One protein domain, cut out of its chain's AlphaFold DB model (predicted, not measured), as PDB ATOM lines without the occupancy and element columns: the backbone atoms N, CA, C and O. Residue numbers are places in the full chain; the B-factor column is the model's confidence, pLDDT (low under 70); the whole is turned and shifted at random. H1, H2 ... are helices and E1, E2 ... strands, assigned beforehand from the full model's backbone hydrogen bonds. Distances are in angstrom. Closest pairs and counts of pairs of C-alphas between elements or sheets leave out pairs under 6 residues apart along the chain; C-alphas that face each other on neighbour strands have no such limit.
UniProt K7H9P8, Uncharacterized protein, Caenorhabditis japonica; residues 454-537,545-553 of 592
ATOM      1  N   GLU A 454     120.771 113.571  64.729       88.94
ATOM      2  CA  GLU A 454     120.462 114.765  63.930       88.94
ATOM      3  C   GLU A 454     119.669 115.805  64.734       88.94
ATOM      4  O   GLU A 454     119.914 116.999  64.583       88.94
ATOM      5  N   ALA A 455     118.793 115.381  65.654       86.06
ATOM      6  CA  ALA A 455     118.127 116.297  66.580       86.06
ATOM      7  C   ALA A 455     119.125 117.017  67.507       86.06
ATOM      8  O   ALA A 455     119.048 118.235  67.643       86.06
ATOM      9  N   VAL A 456     120.110 116.297  68.068       85.06
ATOM     10  CA  VAL A 456     121.203 116.902  68.862       85.06
ATOM     11  C   VAL A 456     121.976 117.925  68.025       85.06
ATOM     12  O   VAL A 456     122.199 119.048  68.466       85.06
ATOM     13  N   LYS A 457     122.364 117.568  66.794       88.19
ATOM     14  CA  LYS A 457     123.092 118.486  65.903       88.19
ATOM     15  C   LYS A 457     122.286 119.739  65.591       88.19
ATOM     16  O   LYS A 457     122.844 120.829  65.587       88.19
ATOM     17  N   ARG A 458     120.986 119.598  65.333       89.19
ATOM     18  CA  ARG A 458     120.110 120.740  65.072       89.19
ATOM     19  C   ARG A 458     120.036 121.676  66.278       89.19
ATOM     20  O   ARG A 458     120.142 122.878  66.079       89.19
ATOM     21  N   LYS A 459     119.924 121.139  67.497       87.69
ATOM     22  CA  LYS A 459     119.995 121.927  68.739       87.69
ATOM     23  C   LYS A 459     121.293 122.743  68.806       87.69
ATOM     24  O   LYS A 459     121.243 123.951  69.013       87.69
ATOM     25  N   LEU A 460     122.439 122.102  68.557       89.06
ATOM     26  CA  LEU A 460     123.745 122.775  68.528       89.06
ATOM     27  C   LEU A 460     123.789 123.896  67.483       89.06
ATOM     28  O   LEU A 460     124.200 125.006  67.791       89.06
ATOM     29  N   MET A 461     123.310 123.624  66.268       91.38
ATOM     30  CA  MET A 461     123.260 124.614  65.188       91.38
ATOM     31  C   MET A 461     122.399 125.829  65.550       91.38
ATOM     32  O   MET A 461     122.808 126.955  65.292       91.38
ATOM     33  N   LEU A 462     121.223 125.623  66.148       91.06
ATOM     34  CA  LEU A 462     120.330 126.719  66.535       91.06
ATOM     35  C   LEU A 462     120.903 127.540  67.697       91.06
ATOM     36  O   LEU A 462     120.886 128.767  67.635       91.06
ATOM     37  N   GLY A 463     121.444 126.877  68.724       89.12
ATOM     38  CA  GLY A 463     122.100 127.546  69.847       89.12
ATOM     39  C   GLY A 463     123.311 128.371  69.404       89.12
ATOM     40  O   GLY A 463     123.415 129.543  69.765       89.12
ATOM     41  N   ASN A 464     124.177 127.802  68.562       90.88
ATOM     42  CA  ASN A 464     125.349 128.497  68.017       90.88
ATOM     43  C   ASN A 464     124.962 129.619  67.054       90.88
ATOM     44  O   ASN A 464     125.593 130.667  67.068       90.88
ATOM     45  N   GLY A 465     123.895 129.442  66.272       92.06
ATOM     46  CA  GLY A 465     123.353 130.517  65.446       92.06
ATOM     47  C   GLY A 465     122.900 131.705  66.296       92.06
ATOM     48  O   GLY A 465     123.297 132.832  66.023       92.06
ATOM     49  N   PHE A 466     122.128 131.464  67.361       92.06
ATOM     50  CA  PHE A 466     121.680 132.517  68.283       92.06
ATOM     51  C   PHE A 466     122.863 133.210  68.983       92.06
ATOM     52  O   PHE A 466     123.026 134.424  68.869       92.06
ATOM     53  N   THR A 467     123.708 132.390  69.623       91.50
ATOM     54  CA  THR A 467     125.169 132.544  69.712       91.50
ATOM     55  C   THR A 467     125.813 133.748  69.013       91.50
ATOM     56  O   THR A 467     126.035 134.835  69.547       91.50
ATOM     57  N   GLU A 468     126.118 133.473  67.748       92.44
ATOM     58  CA  GLU A 468     126.851 134.304  66.808       92.44
ATOM     59  C   GLU A 468     126.116 135.598  66.455       92.44
ATOM     60  O   GLU A 468     126.775 136.612  66.246       92.44
ATOM     61  N   HIS A 469     124.779 135.596  66.401       92.94
ATOM     62  CA  HIS A 469     124.021 136.815  66.109       92.94
ATOM     63  C   HIS A 469     124.111 137.828  67.254       92.94
ATOM     64  O   HIS A 469     124.354 139.003  66.997       92.94
ATOM     65  N   LEU A 470     123.961 137.394  68.510       91.31
ATOM     66  CA  LEU A 470     124.092 138.312  69.649       91.31
ATOM     67  C   LEU A 470     125.535 138.776  69.854       91.31
ATOM     68  O   LEU A 470     125.759 139.937  70.180       91.31
ATOM     69  N   ALA A 471     126.518 137.911  69.590       91.38
ATOM     70  CA  ALA A 471     127.933 138.266  69.689       91.38
ATOM     71  C   ALA A 471     128.364 139.390  68.721       91.38
ATOM     72  O   ALA A 471     129.387 140.034  68.954       91.38
ATOM     73  N   GLN A 472     127.602 139.649  67.647       93.44
ATOM     74  CA  GLN A 472     127.828 140.795  66.750       93.44
ATOM     75  C   GLN A 472     127.489 142.144  67.402       93.44
ATOM     76  O   GLN A 472     127.934 143.173  66.902       93.44
ATOM     77  N   HIS A 473     126.746 142.124  68.511       91.62
ATOM     78  CA  HIS A 473     126.297 143.283  69.278       91.62
ATOM     79  C   HIS A 473     126.942 143.305  70.674       91.62
ATOM     80  O   HIS A 473     126.261 143.379  71.702       91.62
ATOM     81  N   SER A 474     128.273 143.201  70.721       89.88
ATOM     82  CA  SER A 474     129.049 143.144  71.970       89.88
ATOM     83  C   SER A 474     128.994 144.430  72.799       89.88
ATOM     84  O   SER A 474     129.393 144.438  73.960       89.88
ATOM     85  N   GLU A 475     128.464 145.517  72.238       88.69
ATOM     86  CA  GLU A 475     128.132 146.738  72.967       88.69
ATOM     87  C   GLU A 475     126.988 146.554  73.978       88.69
ATOM     88  O   GLU A 475     126.910 147.308  74.948       88.69
ATOM     89  N   PHE A 476     126.121 145.558  73.763       87.62
ATOM     90  CA  PHE A 476     124.959 145.276  74.608       87.62
ATOM     91  C   PHE A 476     125.011 143.893  75.246       87.62
ATOM     92  O   PHE A 476     124.539 143.729  76.370       87.62
ATOM     93  N   PHE A 477     125.543 142.894  74.541       90.50
ATOM     94  CA  PHE A 477     125.478 141.503  74.975       90.50
ATOM     95  C   PHE A 477     126.855 140.946  75.311       90.50
ATOM     96  O   PHE A 477     127.722 140.819  74.446       90.50
ATOM     97  N   ASP A 478     127.009 140.514  76.560       87.88
ATOM     98  CA  ASP A 478     128.122 139.673  76.978       87.88
ATOM     99  C   ASP A 478     127.698 138.210  76.852       87.88
ATOM    100  O   ASP A 478     126.847 137.715  77.601       87.88
ATOM    101  N   MET A 479     128.296 137.502  75.897       86.00
ATOM    102  CA  MET A 479     128.102 136.061  75.767       86.00
ATOM    103  C   MET A 479     128.968 135.339  76.796       86.00
ATOM    104  O   MET A 479     130.179 135.553  76.875       86.00
ATOM    105  N   HIS A 480     128.347 134.462  77.575       73.25
ATOM    106  CA  HIS A 480     129.033 133.672  78.580       73.25
ATOM    107  C   HIS A 480     129.290 132.251  78.057       73.25
ATOM    108  O   HIS A 480     128.357 131.542  77.680       73.25
ATOM    109  N   TYR A 481     130.556 131.826  78.129       69.00
ATOM    110  CA  TYR A 481     131.037 130.465  77.847       69.00
ATOM    111  C   TYR A 481     130.945 130.013  76.379       69.00
ATOM    112  O   TYR A 481     130.289 130.612  75.529       69.00
ATOM    113  N   GLY A 482     131.649 128.923  76.071       67.81
ATOM    114  CA  GLY A 482     131.498 128.233  74.795       67.81
ATOM    115  C   GLY A 482     130.156 127.505  74.733       67.81
ATOM    116  O   GLY A 482     129.809 126.752  75.642       67.81
ATOM    117  N   ASN A 483     129.411 127.686  73.643       76.19
ATOM    118  CA  ASN A 483     128.136 127.005  73.432       76.19
ATOM    119  C   ASN A 483     128.344 125.568  72.908       76.19
ATOM    120  O   ASN A 483     128.042 125.226  71.768       76.19
ATOM    121  N   GLU A 484     128.902 124.696  73.749       80.94
ATOM    122  CA  GLU A 484     129.158 123.292  73.387       80.94
ATOM    123  C   GLU A 484     127.891 122.422  73.396       80.94
ATOM    124  O   GLU A 484     127.895 121.306  72.875       80.94
ATOM    125  N   HIS A 485     126.799 122.928  73.979       83.12
ATOM    126  CA  HIS A 485     125.586 122.158  74.280       83.12
ATOM    127  C   HIS A 485     124.327 122.649  73.561       83.12
ATOM    128  O   HIS A 485     123.255 122.058  73.728       83.12
ATOM    129  N   GLY A 486     124.432 123.712  72.761       84.00
ATOM    130  CA  GLY A 486     123.294 124.355  72.103       84.00
ATOM    131  C   GLY A 486     122.426 125.141  73.087       84.00
ATOM    132  O   GLY A 486     121.227 125.293  72.866       84.00
ATOM    133  N   VAL A 487     123.028 125.585  74.191       84.81
ATOM    134  CA  VAL A 487     122.433 126.406  75.245       84.81
ATOM    135  C   VAL A 487     123.210 127.716  75.289       84.81
ATOM    136  O   VAL A 487     124.400 127.731  75.588       84.81
ATOM    137  N   SER A 488     122.537 128.807  74.944       86.19
ATOM    138  CA  SER A 488     123.123 130.144  74.894       86.19
ATOM    139  C   SER A 488     122.935 130.828  76.241       86.19
ATOM    140  O   SER A 488     121.798 131.005  76.680       86.19
ATOM    141  N   VAL A 489     124.034 131.228  76.877       85.25
ATOM    142  CA  VAL A 489     124.025 132.000  78.124       85.25
ATOM    143  C   VAL A 489     124.545 133.391  77.813       85.25
ATOM    144  O   VAL A 489     125.637 133.536  77.265       85.25
ATOM    145  N   PHE A 490     123.772 134.420  78.137       86.25
ATOM    146  CA  PHE A 490     124.180 135.794  77.870       86.25
ATOM    147  C   PHE A 490     123.684 136.758  78.935       86.25
ATOM    148  O   PHE A 490     122.728 136.492  79.670       86.25
ATOM    149  N   GLN A 491     124.357 137.896  78.987       87.31
ATOM    150  CA  GLN A 491     123.999 139.024  79.813       87.31
ATOM    151  C   GLN A 491     123.756 140.237  78.917       87.31
ATOM    152  O   GLN A 491     124.552 140.513  78.026       87.31
ATOM    153  N   TYR A 492     122.663 140.955  79.153       86.88
ATOM    154  CA  TYR A 492     122.416 142.249  78.527       86.88
ATOM    155  C   TYR A 492     122.818 143.368  79.489       86.88
ATOM    156  O   TYR A 492     122.335 143.435  80.627       86.88
ATOM    157  N   ASN A 493     123.694 144.242  79.006       84.62
ATOM    158  CA  ASN A 493     124.176 145.428  79.686       84.62
ATOM    159  C   ASN A 493     123.667 146.670  78.966       84.62
ATOM    160  O   ASN A 493     123.725 146.751  77.740       84.62
ATOM    161  N   ASN A 494     123.231 147.667  79.729       81.19
ATOM    162  CA  ASN A 494     122.914 148.956  79.129       81.19
ATOM    163  C   ASN A 494     124.172 149.770  78.793       81.19
ATOM    164  O   ASN A 494     125.279 149.445  79.227       81.19
ATOM    165  N   PHE A 495     123.996 150.913  78.123       78.00
ATOM    166  CA  PHE A 495     125.100 151.833  77.795       78.00
ATOM    167  C   PHE A 495     125.894 152.365  79.003       78.00
ATOM    168  O   PHE A 495     127.002 152.875  78.839       78.00
ATOM    169  N   HIS A 496     125.351 152.269  80.218       75.62
ATOM    170  CA  HIS A 496     126.049 152.641  81.451       75.62
ATOM    171  C   HIS A 496     126.825 151.471  82.078       75.62
ATOM    172  O   HIS A 496     127.365 151.622  83.173       75.62
ATOM    173  N   GLY A 497     126.876 150.311  81.414       72.06
ATOM    174  CA  GLY A 497     127.524 149.099  81.912       72.06
ATOM    175  C   GLY A 497     126.757 148.412  83.043       72.06
ATOM    176  O   GLY A 497     127.315 147.557  83.729       72.06
ATOM    177  N   LYS A 498     125.490 148.782  83.278       78.31
ATOM    178  CA  LYS A 498     124.642 148.117  84.269       78.31
ATOM    179  C   LYS A 498     124.058 146.851  83.655       78.31
ATOM    180  O   LYS A 498     123.384 146.914  82.629       78.31
ATOM    181  N   VAL A 499     124.263 145.735  84.346       77.62
ATOM    182  CA  VAL A 499     123.622 144.456  84.041       77.62
ATOM    183  C   VAL A 499     122.122 144.577  84.251       77.62
ATOM    184  O   VAL A 499     121.684 144.924  85.350       77.62
ATOM    185  N   LEU A 500     121.348 144.293  83.207       77.12
ATOM    186  CA  LEU A 500     119.892 144.307  83.276       77.12
ATOM    187  C   LEU A 500     119.319 142.899  83.227       77.12
ATOM    188  O   LEU A 500     118.479 142.576  84.048       77.12
ATOM    189  N   ILE A 501     119.800 142.048  82.318       80.44
ATOM    190  CA  ILE A 501     119.255 140.696  82.146       80.44
ATOM    191  C   ILE A 501     120.386 139.683  82.142       80.44
ATOM    192  O   ILE A 501     121.429 139.912  81.533       80.44
ATOM    193  N   ARG A 502     120.147 138.538  82.782       80.88
ATOM    194  CA  ARG A 502     120.914 137.304  82.599       80.88
ATOM    195  C   ARG A 502     119.954 136.226  82.146       80.88
ATOM    196  O   ARG A 502     118.975 135.961  82.837       80.88
ATOM    197  N   ALA A 503     120.228 135.629  80.998       82.50
ATOM    198  CA  ALA A 503     119.324 134.673  80.390       82.50
ATOM    199  C   ALA A 503     120.065 133.426  79.916       82.50
ATOM    200  O   ALA A 503     121.206 133.481  79.452       82.50
ATOM    201  N   VAL A 504     119.358 132.304  80.015       82.06
ATOM    202  CA  VAL A 504     119.746 131.017  79.446       82.06
ATOM    203  C   VAL A 504     118.664 130.608  78.460       82.06
ATOM    204  O   VAL A 504     117.485 130.557  78.817       82.06
ATOM    205  N   ILE A 505     119.063 130.323  77.222       85.06
ATOM    206  CA  ILE A 505     118.141 129.996  76.133       85.06
ATOM    207  C   ILE A 505     118.556 128.694  75.459       85.06
ATOM    208  O   ILE A 505     119.711 128.505  75.075       85.06
ATOM    209  N   ASN A 506     117.585 127.803  75.275       85.19
ATOM    210  CA  ASN A 506     117.759 126.506  74.639       85.19
ATOM    211  C   ASN A 506     116.808 126.379  73.433       85.19
ATOM    212  O   ASN A 506     115.597 126.267  73.606       85.19
ATOM    213  N   TYR A 507     117.348 126.352  72.211       84.44
ATOM    214  CA  TYR A 507     116.568 126.146  70.984       84.44
ATOM    215  C   TYR A 507     116.659 124.684  70.525       84.44
ATOM    216  O   TYR A 507     117.542 124.310  69.755       84.44
ATOM    217  N   GLU A 508     115.740 123.828  70.979       75.88
ATOM    218  CA  GLU A 508     115.759 122.390  70.644       75.88
ATOM    219  C   GLU A 508     114.655 122.001  69.653       75.88
ATOM    220  O   GLU A 508     114.884 121.214  68.734       75.88
ATOM    221  N   ARG A 509     113.441 122.539  69.836       76.12
ATOM    222  CA  ARG A 509     112.217 122.086  69.145       76.12
ATOM    223  C   ARG A 509     111.535 123.149  68.293       76.12
ATOM    224  O   ARG A 509     110.318 123.137  68.132       76.12
ATOM    225  N   CYS A 510     112.308 124.042  67.694       82.19
ATOM    226  CA  CYS A 510     111.761 125.100  66.856       82.19
ATOM    227  C   CYS A 510     112.322 125.061  65.430       82.19
ATOM    228  O   CYS A 510     113.359 124.451  65.132       82.19
ATOM    229  N   HIS A 511     111.604 125.697  64.508       88.25
ATOM    230  CA  HIS A 511     112.151 126.024  63.196       88.25
ATOM    231  C   HIS A 511     113.227 127.110  63.339       88.25
ATOM    232  O   HIS A 511     113.158 127.921  64.258       88.25
ATOM    233  N   GLN A 512     114.212 127.136  62.435       90.81
ATOM    234  CA  GLN A 512     115.284 128.141  62.466       90.81
ATOM    235  C   GLN A 512     114.730 129.571  62.432       90.81
ATOM    236  O   GLN A 512     115.194 130.421  63.181       90.81
ATOM    237  N   SER A 513     113.663 129.796  61.663       92.38
ATOM    238  CA  SER A 513     112.982 131.092  61.594       92.38
ATOM    239  C   SER A 513     112.465 131.598  62.944       92.38
ATOM    240  O   SER A 513     112.393 132.801  63.136       92.38
ATOM    241  N   ILE A 514     112.115 130.709  63.886       90.25
ATOM    242  CA  ILE A 514     111.684 131.117  65.236       90.25
ATOM    243  C   ILE A 514     112.875 131.682  66.016       90.25
ATOM    244  O   ILE A 514     112.734 132.686  66.708       90.25
ATOM    245  N   MET A 515     114.052 131.067  65.882       92.25
ATOM    246  CA  MET A 515     115.280 131.578  66.496       92.25
ATOM    247  C   MET A 515     115.658 132.938  65.889       92.25
ATOM    248  O   MET A 515     115.905 133.883  66.631       92.25
ATOM    249  N   GLU A 516     115.608 133.077  64.560       92.38
ATOM    250  CA  GLU A 516     115.896 134.340  63.854       92.38
ATOM    251  C   GLU A 516     114.911 135.464  64.222       92.38
ATOM    252  O   GLU A 516     115.309 136.613  64.440       92.38
ATOM    253  N   GLU A 517     113.620 135.138  64.340       90.44
ATOM    254  CA  GLU A 517     112.587 136.060  64.823       90.44
ATOM    255  C   GLU A 517     112.861 136.485  66.273       90.44
ATOM    256  O   GLU A 517     112.741 137.667  66.600       90.44
ATOM    257  N   SER A 518     113.277 135.549  67.131       89.44
ATOM    258  CA  SER A 518     113.596 135.821  68.539       89.44
ATOM    259  C   SER A 518     114.798 136.757  68.675       89.44
ATOM    260  O   SER A 518     114.739 137.710  69.448       89.44
ATOM    261  N   VAL A 519     115.854 136.549  67.877       90.62
ATOM    262  CA  VAL A 519     116.998 137.476  67.783       90.62
ATOM    263  C   VAL A 519     116.520 138.864  67.366       90.62
ATOM    264  O   VAL A 519     116.799 139.844  68.048       90.62
ATOM    265  N   SER A 520     115.762 138.951  66.272       90.56
ATOM    266  CA  SER A 520     115.288 140.233  65.735       90.56
ATOM    267  C   SER A 520     114.427 140.991  66.749       90.56
ATOM    268  O   SER A 520     114.582 142.195  66.935       90.56
ATOM    269  N   THR A 521     113.541 140.276  67.443       87.81
ATOM    270  CA  THR A 521     112.659 140.836  68.474       87.81
ATOM    271  C   THR A 521     113.454 141.344  69.674       87.81
ATOM    272  O   THR A 521     113.195 142.448  70.155       87.81
ATOM    273  N   LEU A 522     114.455 140.580  70.126       87.88
ATOM    274  CA  LEU A 522     115.334 140.971  71.225       87.88
ATOM    275  C   LEU A 522     116.128 142.237  70.888       87.88
ATOM    276  O   LEU A 522     116.120 143.184  71.671       87.88
ATOM    277  N   LEU A 523     116.757 142.279  69.710       89.75
ATOM    278  CA  LEU A 523     117.534 143.436  69.262       89.75
ATOM    279  C   LEU A 523     116.660 144.687  69.144       89.75
ATOM    280  O   LEU A 523     117.026 145.728  69.679       89.75
ATOM    281  N   ASN A 524     115.474 144.576  68.536       88.06
ATOM    282  CA  ASN A 524     114.529 145.692  68.443       88.06
ATOM    283  C   ASN A 524     114.095 146.198  69.828       88.06
ATOM    284  O   ASN A 524     114.022 147.407  70.044       88.06
ATOM    285  N   SER A 525     113.847 145.286  70.773       85.62
ATOM    286  CA  SER A 525     113.436 145.634  72.138       85.62
ATOM    287  C   SER A 525     114.540 146.369  72.901       85.62
ATOM    288  O   SER A 525     114.269 147.367  73.568       85.62
ATOM    289  N   VAL A 526     115.793 145.917  72.768       86.50
ATOM    290  CA  VAL A 526     116.964 146.610  73.332       86.50
ATOM    291  C   VAL A 526     117.098 148.005  72.726       86.50
ATOM    292  O   VAL A 526     117.206 148.991  73.454       86.50
ATOM    293  N   ASP A 527     116.986 148.114  71.404       85.50
ATOM    294  CA  ASP A 527     117.048 149.380  70.678       85.50
ATOM    295  C   ASP A 527     115.999 150.395  71.162       85.50
ATOM    296  O   ASP A 527     116.292 151.581  71.355       85.50
ATOM    297  N   GLU A 528     114.753 149.952  71.334       85.06
ATOM    298  CA  GLU A 528     113.654 150.780  71.835       85.06
ATOM    299  C   GLU A 528     113.873 151.208  73.288       85.06
ATOM    300  O   GLU A 528     113.661 152.381  73.627       85.06
ATOM    301  N   PHE A 529     114.338 150.286  74.130       82.88
ATOM    302  CA  PHE A 529     114.624 150.536  75.536       82.88
ATOM    303  C   PHE A 529     115.759 151.556  75.715       82.88
ATOM    304  O   PHE A 529     115.595 152.550  76.431       82.88
ATOM    305  N   GLU A 530     116.865 151.411  74.989       83.12
ATOM    306  CA  GLU A 530     117.986 152.357  75.036       83.12
ATOM    307  C   GLU A 530     117.611 153.742  74.475       83.12
ATOM    308  O   GLU A 530     117.976 154.794  75.022       83.12
ATOM    309  N   LYS A 531     116.781 153.786  73.420       83.19
ATOM    310  CA  LYS A 531     116.187 155.041  72.917       83.19
ATOM    311  C   LYS A 531     115.281 155.705  73.958       83.19
ATOM    312  O   LYS A 531     115.171 156.933  73.976       83.19
ATOM    313  N   ALA A 532     114.607 154.936  74.814       79.75
ATOM    314  CA  ALA A 532     113.780 155.478  75.887       79.75
ATOM    315  C   ALA A 532     114.624 156.046  77.042       79.75
ATOM    316  O   ALA A 532     114.306 157.137  77.530       79.75
ATOM    317  N   ILE A 533     115.711 155.364  77.424       75.38
ATOM    318  CA  ILE A 533     116.665 155.825  78.449       75.38
ATOM    319  C   ILE A 533     117.342 157.128  78.015       75.38
ATOM    320  O   ILE A 533     117.318 158.115  78.752       75.38
ATOM    321  N   SER A 534     117.882 157.173  76.794       73.62
ATOM    322  CA  SER A 534     118.588 158.352  76.259       73.62
ATOM    323  C   SER A 534     117.708 159.606  76.154       73.62
ATOM    324  O   SER A 534     118.204 160.725  76.268       73.62
ATOM    325  N   LYS A 535     116.386 159.447  76.005       76.50
ATOM    326  CA  LYS A 535     115.409 160.553  75.995       76.50
ATOM    327  C   LYS A 535     115.010 161.046  77.394       76.50
ATOM    328  O   LYS A 535     114.138 161.908  77.500       76.50
ATOM    329  N   GLY A 536     115.616 160.524  78.463       58.66
ATOM    330  CA  GLY A 536     115.441 161.031  79.826       58.66
ATOM    331  C   GLY A 536     114.024 160.868  80.385       58.66
ATOM    332  O   GLY A 536     113.622 161.646  81.255       58.66
ATOM    333  N   LYS A 537     113.244 159.886  79.905       54.03
ATOM    334  CA  LYS A 537     111.927 159.577  80.481       54.03
ATOM    335  C   LYS A 537     112.105 159.094  81.928       54.03
ATOM    336  O   LYS A 537     112.323 157.911  82.180       54.03
ATOM    337  N   ASP A 545     112.413 142.745  83.209       50.88
ATOM    338  CA  ASP A 545     112.989 141.429  83.543       50.88
ATOM    339  C   ASP A 545     112.070 140.251  83.206       50.88
ATOM    340  O   ASP A 545     112.550 139.200  82.784       50.88
ATOM    341  N   GLN A 546     110.753 140.432  83.340       48.47
ATOM    342  CA  GLN A 546     109.761 139.420  82.972       48.47
ATOM    343  C   GLN A 546     109.363 139.501  81.496       48.47
ATOM    344  O   GLN A 546     109.501 138.512  80.786       48.47
ATOM    345  N   GLU A 547     108.964 140.674  81.004       52.69
ATOM    346  CA  GLU A 547     108.367 140.827  79.670       52.69
ATOM    347  C   GLU A 547     109.349 140.480  78.537       52.69
ATOM    348  O   GLU A 547     108.981 139.798  77.580       52.69
ATOM    349  N   LEU A 548     110.628 140.864  78.656       54.62
ATOM    350  CA  LEU A 548     111.623 140.572  77.619       54.62
ATOM    351  C   LEU A 548     112.076 139.105  77.649       54.62
ATOM    352  O   LEU A 548     112.211 138.488  76.593       54.62
ATOM    353  N   CYS A 549     112.258 138.526  78.842       56.25
ATOM    354  CA  CYS A 549     112.586 137.105  78.993       56.25
ATOM    355  C   CYS A 549     111.440 136.204  78.515       56.25
ATOM    356  O   CYS A 549     111.693 135.203  77.849       56.25
ATOM    357  N   GLU A 550     110.191 136.574  78.800       58.66
ATOM    358  CA  GLU A 550     108.991 135.881  78.320       58.66
ATOM    359  C   GLU A 550     108.848 135.982  76.798       58.66
ATOM    360  O   GLU A 550     108.574 134.977  76.140       58.66
ATOM    361  N   THR A 551     109.120 137.158  76.221       58.28
ATOM    362  CA  THR A 551     109.034 137.396  74.770       58.28
ATOM    363  C   THR A 551     109.994 136.508  73.975       58.28
ATOM    364  O   THR A 551     109.638 136.005  72.909       58.28
ATOM    365  N   ILE A 552     111.196 136.268  74.508       56.19
ATOM    366  CA  ILE A 552     112.201 135.379  73.899       56.19
ATOM    367  C   ILE A 552     112.108 133.930  74.404       56.19
ATOM    368  O   ILE A 552     112.949 133.104  74.056       56.19
ATOM    369  N   GLY A 553     111.109 133.608  75.234       53.47
ATOM    370  CA  GLY A 553     110.864 132.256  75.734       53.47
ATOM    371  C   GLY A 553     111.858 131.742  76.781       53.47
ATOM    372  O   GLY A 553     111.899 130.534  77.007       53.47
TER     373      GLY A 553
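This is residues 454 to 537 and 545 to 553 of the 592 residues of an uncharacterized protein of Caenorhabditis japonica (UniProt K7H9P8). A small three-stranded sheet has helix H1 along one face, and the longer helix H2 runs beside H1, the two helices reaching past opposite ends of the sheet to make a rod. A short helix, H3, sits at the E3 edge of the sheet, near H2. The printed part has 93 residues with three named helices and three named strands, in the order H1 E1 E2 E3 H2 H3; the sheet order is E1, E2, E3, antiparallel throughout, and the class is mixed, helices and strands. It is compact, with a radius of gyration of the C-alphas of 13.6 A and spans of 49 by 23 by 21 A.

In the sheet, E1 is residues 477 to 480, E2 residues 487 to 493, 19.6 A long, and E3 residues 499 to 506, 21.1 A long. H1 is residues 454 to 471, 25.3 A long, beginning at C-alpha 454 (120.462, 114.765, 63.930). H2 is residues 512 to 534, 33.4 A long, ending at C-alpha 534 (118.588, 158.352, 76.259). H3 is residues 547 to 551.

E1, E2 and E3 form a meander, each strand the antiparallel neighbour of the one before. In the hairpin E1 and E2, N 478 and O 491 are 2.9 A apart, within hydrogen-bond range; in the hairpin E2 and E3, N 488 and O 505 are 2.8 A apart. H1 is on the sheet, making two layers, a helix on one face of a sheet; it lies over E2 at a height of 8.4 A and runs along the strands, at 11 degrees to E2 on the local plane. With residues 462 to 470 alone, H1 touches residues 512 to 519 of H2, at a shallow tilt of 22 degrees, the same way; the closest C-alphas, of Leu 462 and Gln 512, are 6.6 A apart. H2 is not on the sheet, but only just, with 4 pairs of C-alphas within 10 A. H3 only grazes the sheet, with residues 548 to 549, and only just touches H2, with 3 pairs of C-alphas within 8 A, the closest being those of Leu 522 and Leu 548, 7.4 A apart. H1 and H3 are apart. In H1, H2 and H3 every O i to N i+4 pair is within hydrogen-bond range.

The two C-alphas farthest apart, of Glu 454 and Gly 536, are 49.2 A apart. Residues 538 to 544 are not printed, and C-alphas 537 and 545 stand 18.4 A apart across that cut. Of the links that are printed whole, none is long. The mean pLDDT of the printed part is 81.6; residues 481 to 482, 536 to 537 and 545 to 553 are under 70.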